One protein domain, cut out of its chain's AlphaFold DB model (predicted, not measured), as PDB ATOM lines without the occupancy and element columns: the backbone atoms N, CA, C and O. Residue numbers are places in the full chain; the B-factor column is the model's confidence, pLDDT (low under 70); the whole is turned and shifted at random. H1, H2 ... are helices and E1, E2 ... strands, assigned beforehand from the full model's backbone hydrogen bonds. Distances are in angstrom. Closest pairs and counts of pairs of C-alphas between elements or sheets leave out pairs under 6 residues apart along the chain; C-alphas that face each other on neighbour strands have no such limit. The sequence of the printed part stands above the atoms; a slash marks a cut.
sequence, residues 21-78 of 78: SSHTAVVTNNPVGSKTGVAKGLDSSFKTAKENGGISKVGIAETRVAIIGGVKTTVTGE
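This is residues 21 to 78 of the 78 residues of an uncharacterized protein of Bacteroidetes bacterium (UniProt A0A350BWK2). Picture one antiparallel sheet of four long strands, with the short helix H1 packed on one face near the E2 edge and the other face bare. The strands run along the length of the domain, and H1 crosses over E2. The printed part has 58 residues with four named strands and one named helix, in the order E1, E2, H1, E3, E4; across the sheet the order is E1, E3, E4, E2. The class is mostly strand, and the whole is compact, with a radius of gyration of the C-alphas of 10.8 A, yet elongated, spanning 32 by 19 by 14 A.

Find C-alpha 21 at (163.382, 122.813, 175.351); from there E1 runs over residues 21 to 27, 20.1 A from first to last C-alpha. A short link of 7 residues brings you to E2, residues 35 to 40, 17.1 A long. After a tight link look for H1, residues 46 to 52, which begins at C-alpha 46 at (156.412, 134.757, 162.578) and measures 10.0 A. Another tight link leads to E3, residues 58 to 66, the longest strand by residues, 23.0 A. Past residues 67 to 69 comes E4, residues 70 to 77, 23.3 A, ending at C-alpha 77 at (149.734, 142.805, 168.420).

Start with the edge strand E1, whose neighbour E3 is antiparallel at 177 degrees; look at N 24 and O 63, 2.9 A apart and within hydrogen-bond range. E3 and E4 form a hairpin, antiparallel at 166 degrees, with N 62 and O 74 at 2.7 A. On the other side of E4 is E2, the second edge strand, also antiparallel at 166 degrees, with N 37 and O 75 at 2.8 A. E1 and E2 are apart. H1 is on the sheet at a height over the sheet of 6.4 A. It lies over E2, where 5 of its C-alphas fall, and only just not over E4, where 2 fall. On the local plane it runs across the strands, at 66 degrees to E2. The closest C-alphas of H1 and E2 are those of Ala 49 and Val 38, 4.6 A apart. In H1 every O i to N i+4 pair is within hydrogen-bond range. E2, H1 and E3 make a split strand-helix-strand unit, two strands running the same way with E4 between them in the sheet, and its crossover is right-handed.

The two C-alphas farthest apart are those of Asn 29 and Ile 68, 32.6 A. The printed part has no cut and no long link, and it ends at residue 78, the chain's last residue. The mean pLDDT of the printed part is 83.9; look to Gly 69 for the one printed residue under 70.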
ATOM      1  N   SER A  21     161.925 122.768 175.516       78.25
ATOM      2  CA  SER A  21     163.382 122.813 175.351       78.25
ATOM      3  C   SER A  21     163.886 124.254 175.273       78.25
ATOM      4  O   SER A  21     164.916 124.598 175.845       78.25
ATOM      5  N   SER A  22     163.132 125.125 174.598       79.62
ATOM      6  CA  SER A  22     163.467 126.541 174.503       79.62
ATOM      7  C   SER A  22     162.230 127.426 174.419       79.62
ATOM      8  O   SER A  22     161.204 127.072 173.827       79.62
ATOM      9  N   HIS A  23     162.346 128.593 175.046       84.31
ATOM     10  CA  HIS A  23     161.359 129.657 175.015       84.31
ATOM     11  C   HIS A  23     162.073 130.956 174.668       84.31
ATOM     12  O   HIS A  23     162.911 131.427 175.437       84.31
ATOM     13  N   THR A  24     161.751 131.534 173.519       85.19
ATOM     14  CA  THR A  24     162.249 132.849 173.127       85.19
ATOM     15  C   THR A  24     161.078 133.811 173.045       85.19
ATOM     16  O   THR A  24     160.045 133.495 172.465       85.19
ATOM     17  N   ALA A  25     161.229 134.980 173.658       84.75
ATOM     18  CA  ALA A  25     160.262 136.063 173.571       84.75
ATOM     19  C   ALA A  25     160.978 137.293 173.020       84.75
ATOM     20  O   ALA A  25     161.983 137.740 173.572       84.75
ATOM     21  N   VAL A  26     160.471 137.812 171.910       85.56
ATOM     22  CA  VAL A  26     160.939 139.040 171.280       85.56
ATOM     23  C   VAL A  26     159.879 140.095 171.524       85.56
ATOM     24  O   VAL A  26     158.746 139.973 171.060       85.56
ATOM     25  N   VAL A  27     160.253 141.121 172.276       84.50
ATOM     26  CA  VAL A  27     159.403 142.278 172.535       84.50
ATOM     27  C   VAL A  27     159.793 143.357 171.542       84.50
ATOM     28  O   VAL A  27     160.972 143.668 171.373       84.50
ATOM     29  N   THR A  28     158.810 143.915 170.860       80.75
ATOM     30  CA  THR A  28     158.992 145.111 170.050       80.75
ATOM     31  C   THR A  28     158.536 146.312 170.884       80.75
ATOM     32  O   THR A  28     157.701 146.181 171.775       80.75
ATOM     33  N   ASN A  29     159.042 147.509 170.592       83.75
ATOM     34  CA  ASN A  29     158.579 148.745 171.245       83.75
ATOM     35  C   ASN A  29     157.147 149.166 170.832       83.75
ATOM     36  O   ASN A  29     156.766 150.320 171.015       83.75
ATOM     37  N   ASN A  30     156.357 148.263 170.246       84.56
ATOM     38  CA  ASN A  30     154.967 148.512 169.885       84.56
ATOM     39  C   ASN A  30     154.023 148.012 170.992       84.56
ATOM     40  O   ASN A  30     154.369 147.083 171.727       84.56
ATOM     41  N   PRO A  31     152.803 148.568 171.091       78.94
ATOM     42  CA  PRO A  31     151.787 148.034 171.986       78.94
ATOM     43  C   PRO A  31     151.485 146.568 171.658       78.94
ATOM     44  O   PRO A  31     151.391 146.171 170.496       78.94
ATOM     45  N   VAL A  32     151.309 145.766 172.710       79.06
ATOM     46  CA  VAL A  32     150.994 144.333 172.611       79.06
ATOM     47  C   VAL A  32     149.629 144.103 171.960       79.06
ATOM     48  O   VAL A  32     149.399 143.037 171.413       79.06
ATOM     49  N   GLY A  33     148.751 145.109 171.955       82.81
ATOM     50  CA  GLY A  33     147.447 145.038 171.306       82.81
ATOM     51  C   GLY A  33     146.526 143.971 171.897       82.81
ATOM     52  O   GLY A  33     146.755 143.454 172.991       82.81
ATOM     53  N   SER A  34     145.451 143.659 171.173       84.69
ATOM     54  CA  SER A  34     144.427 142.687 171.588       84.69
ATOM     55  C   SER A  34     144.365 141.442 170.704       84.69
ATOM     56  O   SER A  34     143.726 140.455 171.077       84.69
ATOM     57  N   LYS A  35     145.021 141.449 169.539       88.81
ATOM     58  CA  LYS A  35     144.985 140.330 168.599       88.81
ATOM     59  C   LYS A  35     146.119 139.363 168.888       88.81
ATOM     60  O   LYS A  35     147.250 139.765 169.145       88.81
ATOM     61  N   THR A  36     145.814 138.074 168.804       90.19
ATOM     62  CA  THR A  36     146.792 136.998 168.974       90.19
ATOM     63  C   THR A  36     146.697 136.044 167.798       90.19
ATOM     64  O   THR A  36     145.612 135.588 167.449       90.19
ATOM     65  N   GLY A  37     147.840 135.714 167.212       89.31
ATOM     66  CA  GLY A  37     147.961 134.732 166.152       89.31
ATOM     67  C   GLY A  37     148.961 133.643 166.519       89.31
ATOM     68  O   GLY A  37     149.949 133.884 167.211       89.31
ATOM     69  N   VAL A  38     148.679 132.413 166.096       90.62
ATOM     70  CA  VAL A  38     149.473 131.232 166.451       90.62
ATOM     71  C   VAL A  38     149.818 130.457 165.185       90.62
ATOM     72  O   VAL A  38     148.943 130.177 164.368       90.62
ATOM     73  N   ALA A  39     151.082 130.066 165.056       89.00
ATOM     74  CA  ALA A  39     151.576 129.136 164.050       89.00
ATOM     75  C   ALA A  39     152.217 127.920 164.735       89.00
ATOM     76  O   ALA A  39     152.885 128.052 165.764       89.00
ATOM     77  N   LYS A  40     151.983 126.721 164.197       85.50
ATOM     78  CA  LYS A  40     152.485 125.446 164.734       85.50
ATOM     79  C   LYS A  40     152.966 124.557 163.592       85.50
ATOM     80  O   LYS A  40     152.371 124.564 162.520       85.50
ATOM     81  N   GLY A  41     153.958 123.716 163.865       75.88
ATOM     82  CA  GLY A  41     154.405 122.684 162.926       75.88
ATOM     83  C   GLY A  41     155.456 123.183 161.933       75.88
ATOM     84  O   GLY A  41     156.309 123.994 162.298       75.88
ATOM     85  N   LEU A  42     155.424 122.652 160.703       70.00
ATOM     86  CA  LEU A  42     156.454 122.892 159.680       70.00
ATOM     87  C   LEU A  42     156.542 124.370 159.266       70.00
ATOM     88  O   LEU A  42     157.630 124.867 158.999       70.00
ATOM     89  N   ASP A  43     155.405 125.069 159.273       75.25
ATOM     90  CA  ASP A  43     155.331 126.515 159.083       75.25
ATOM     91  C   ASP A  43     154.998 127.208 160.411       75.25
ATOM     92  O   ASP A  43     153.865 127.576 160.712       75.25
ATOM     93  N   SER A  44     156.021 127.325 161.254       77.50
ATOM     94  CA  SER A  44     155.978 128.031 162.540       77.50
ATOM     95  C   SER A  44     156.563 129.443 162.436       77.50
ATOM     96  O   SER A  44     157.014 130.017 163.429       77.50
ATOM     97  N   SER A  45     156.575 130.023 161.234       83.50
ATOM     98  CA  SER A  45     157.162 131.339 161.003       83.50
ATOM     99  C   SER A  45     156.367 132.462 161.688       83.50
ATOM    100  O   SER A  45     155.148 132.387 161.879       83.50
ATOM    101  N   PHE A  46     157.056 133.554 162.036       82.00
ATOM    102  CA  PHE A  46     156.412 134.757 162.578       82.00
ATOM    103  C   PHE A  46     155.390 135.362 161.612       82.00
ATOM    104  O   PHE A  46     154.398 135.939 162.052       82.00
ATOM    105  N   LYS A  47     155.619 135.218 160.301       85.00
ATOM    106  CA  LYS A  47     154.724 135.718 159.255       85.00
ATOM    107  C   LYS A  47     153.379 134.995 159.299       85.00
ATOM    108  O   LYS A  47     152.354 135.657 159.403       85.00
ATOM    109  N   THR A  48     153.394 133.667 159.334       88.12
ATOM    110  CA  THR A  48     152.172 132.855 159.397       88.12
ATOM    111  C   THR A  48     151.403 133.107 160.693       88.12
ATOM    112  O   THR A  48     150.187 133.269 160.677       88.12
ATOM    113  N   ALA A  49     152.105 133.245 161.825       85.94
ATOM    114  CA  ALA A  49     151.461 133.610 163.087       85.94
ATOM    115  C   ALA A  49     150.818 135.008 163.020       85.94
ATOM    116  O   ALA A  49     149.698 135.188 163.489       85.94
ATOM    117  N   LYS A  50     151.487 135.984 162.396       88.75
ATOM    118  CA  LYS A  50     150.968 137.343 162.190       88.75
ATOM    119  C   LYS A  50     149.725 137.357 161.289       88.75
ATOM    120  O   LYS A  50     148.743 138.015 161.631       88.75
ATOM    121  N   GLU A  51     149.758 136.623 160.177       89.25
ATOM    122  CA  GLU A  51     148.647 136.505 159.222       89.25
ATOM    123  C   GLU A  51     147.428 135.826 159.858       89.25
ATOM    124  O   GLU A  51     146.328 136.370 159.787       89.25
ATOM    125  N   ASN A  52     147.628 134.721 160.587       89.56
ATOM    126  CA  ASN A  52     146.557 134.021 161.308       89.56
ATOM    127  C   ASN A  52     145.863 134.903 162.357       89.56
ATOM    128  O   ASN A  52     144.678 134.724 162.628       89.56
ATOM    129  N   GLY A  53     146.600 135.831 162.975       83.88
ATOM    130  CA  GLY A  53     146.064 136.773 163.960       83.88
ATOM    131  C   GLY A  53     145.517 138.071 163.364       83.88
ATOM    132  O   GLY A  53     145.010 138.898 164.117       83.88
ATOM    133  N   GLY A  54     145.657 138.303 162.052       86.44
ATOM    134  CA  GLY A  54     145.320 139.590 161.430       86.44
ATOM    135  C   GLY A  54     146.068 140.771 162.062       86.44
ATOM    136  O   GLY A  54     145.497 141.856 162.225       86.44
ATOM    137  N   ILE A  55     147.315 140.535 162.482       87.06
ATOM    138  CA  ILE A  55     148.148 141.495 163.207       87.06
ATOM    139  C   ILE A  55     148.894 142.350 162.188       87.06
ATOM    140  O   ILE A  55     149.580 141.840 161.309       87.06
ATOM    141  N   SER A  56     148.798 143.665 162.307       84.56
ATOM    142  CA  SER A  56     149.523 144.631 161.482       84.56
ATOM    143  C   SER A  56     150.829 145.067 162.155       84.56
ATOM    144  O   SER A  56     151.893 145.039 161.520       84.56
ATOM    145  N   LYS A  57     150.771 145.352 163.461       85.12
ATOM    146  CA  LYS A  57     151.884 145.754 164.325       85.12
ATOM    147  C   LYS A  57     152.136 144.671 165.359       85.12
ATOM    148  O   LYS A  57     151.306 144.421 166.223       85.12
ATOM    149  N   VAL A  58     153.294 144.030 165.269       86.12
ATOM    150  CA  VAL A  58     153.718 143.020 166.244       86.12
ATOM    151  C   VAL A  58     154.204 143.737 167.491       86.12
ATOM    152  O   VAL A  58     155.100 144.564 167.349       86.12
ATOM    153  N   GLY A  59     153.647 143.420 168.659       84.62
ATOM    154  CA  GLY A  59     154.111 143.893 169.968       84.62
ATOM    155  C   GLY A  59     154.994 142.862 170.668       84.62
ATOM    156  O   GLY A  59     156.114 143.161 171.067       84.62
ATOM    157  N   ILE A  60     154.534 141.613 170.753       87.88
ATOM    158  CA  ILE A  60     155.310 140.504 171.328       87.88
ATOM    159  C   ILE A  60     155.248 139.308 170.387       87.88
ATOM    160  O   ILE A  60     154.200 138.991 169.826       87.88
ATOM    161  N   ALA A  61     156.379 138.634 170.220       87.31
ATOM    162  CA  ALA A  61     156.470 137.400 169.469       87.31
ATOM    163  C   ALA A  61     157.197 136.335 170.298       87.31
ATOM    164  O   ALA A  61     158.364 136.489 170.647       87.31
ATOM    165  N   GLU A  62     156.499 135.255 170.624       87.94
ATOM    166  CA  GLU A  62     157.004 134.137 171.412       87.94
ATOM    167  C   GLU A  62     157.189 132.901 170.536       87.94
ATOM    168  O   GLU A  62     156.249 132.472 169.868       87.94
ATOM    169  N   THR A  63     158.351 132.259 170.593       87.38
ATOM    170  CA  THR A  63     158.582 130.948 169.982       87.38
ATOM    171  C   THR A  63     158.897 129.933 171.071       87.38
ATOM    172  O   THR A  63     159.799 130.108 171.889       87.38
ATOM    173  N   ARG A  64     158.124 128.847 171.091       85.81
ATOM    174  CA  ARG A  64     158.237 127.745 172.045       85.81
ATOM    175  C   ARG A  64     158.581 126.475 171.291       85.81
ATOM    176  O   ARG A  64     157.862 126.104 170.364       85.81
ATOM    177  N   VAL A  65     159.637 125.792 171.707       84.44
ATOM    178  CA  VAL A  65     160.023 124.494 171.149       84.44
ATOM    179  C   VAL A  65     159.761 123.428 172.199       84.44
ATOM    180  O   VAL A  65     160.451 123.365 173.215       84.44
ATOM    181  N   ALA A  66     158.743 122.604 171.972       80.38
ATOM    182  CA  ALA A  66     158.420 121.479 172.840       80.38
ATOM    183  C   ALA A  66     159.061 120.196 172.308       80.38
ATOM    184  O   ALA A  66     159.002 119.922 171.109       80.38
ATOM    185  N   ILE A  67     159.605 119.376 173.209       73.12
ATOM    186  CA  ILE A  67     160.256 118.105 172.851       73.12
ATOM    187  C   ILE A  67     159.251 117.136 172.200       73.12
ATOM    188  O   ILE A  67     159.605 116.419 171.270       73.12
ATOM    189  N   ILE A  68     157.985 117.156 172.638       70.88
ATOM    190  CA  ILE A  68     156.912 116.249 172.170       70.88
ATOM    191  C   ILE A  68     155.770 117.021 171.458       70.88
ATOM    192  O   ILE A  68     154.691 116.498 171.216       70.88
ATOM    193  N   GLY A  69     155.990 118.282 171.066       68.62
ATOM    194  CA  GLY A  69     154.942 119.136 170.470       68.62
ATOM    195  C   GLY A  69     155.383 119.999 169.288       68.62
ATOM    196  O   GLY A  69     154.568 120.748 168.748       68.62
ATOM    197  N   GLY A  70     156.653 119.904 168.888       80.12
ATOM    198  CA  GLY A  70     157.222 120.703 167.808       80.12
ATOM    199  C   GLY A  70     157.372 122.182 168.169       80.12
ATOM    200  O   GLY A  70     157.376 122.572 169.340       80.12
ATOM    201  N   VAL A  71     157.523 123.015 167.139       84.56
ATOM    202  CA  VAL A  71     157.689 124.466 167.278       84.56
ATOM    203  C   VAL A  71     156.324 125.151 167.227       84.56
ATOM    204  O   VAL A  71     155.517 124.900 166.327       84.56
ATOM    205  N   LYS A  72     156.072 126.035 168.193       86.75
ATOM    206  CA  LYS A  72     154.899 126.906 168.264       86.75
ATOM    207  C   LYS A  72     155.355 128.354 168.343       86.75
ATOM    208  O   LYS A  72     156.013 128.730 169.307       86.75
ATOM    209  N   THR A  73     154.914 129.174 167.403       88.38
ATOM    210  CA  THR A  73     155.131 130.621 167.423       88.38
ATOM    211  C   THR A  73     153.811 131.321 167.701       88.38
ATOM    212  O   THR A  73     152.795 131.018 167.081       88.38
ATOM    213  N   THR A  74     153.802 132.224 168.671       88.88
ATOM    214  CA  THR A  74     152.652 133.032 169.076       88.88
ATOM    215  C   THR A  74     153.030 134.491 168.903       88.88
ATOM    216  O   THR A  74     154.071 134.917 169.382       88.88
ATOM    217  N   VAL A  75     152.212 135.251 168.192       89.62
ATOM    218  CA  VAL A  75     152.423 136.677 167.950       89.62
ATOM    219  C   VAL A  75     151.227 137.419 168.515       89.62
ATOM    220  O   VAL A  75     150.090 137.028 168.261       89.62
ATOM    221  N   THR A  76     151.482 138.486 169.259       89.44
ATOM    222  CA  THR A  76     150.453 139.344 169.845       89.44
ATOM    223  C   THR A  76     150.704 140.784 169.409       89.44
ATOM    224  O   THR A  76     151.853 141.245 169.364       89.44
ATOM    225  N   GLY A  77     149.643 141.467 168.991       87.31
ATOM    226  CA  GLY A  77     149.734 142.805 168.420       87.31
ATOM    227  C   GLY A  77     148.385 143.421 168.059       87.31
ATOM    228  O   GLY A  77     147.323 142.938 168.458       87.31
ATOM    229  N   GLU A  78     148.438 144.493 167.268       81.44
ATOM    230  CA  GLU A  78     147.274 145.215 166.719       81.44
ATOM    231  C   GLU A  78     147.126 145.032 165.212       81.44
ATOM    232  O   GLU A  78     148.146 145.107 164.489       81.44
TER     233      GLU A  78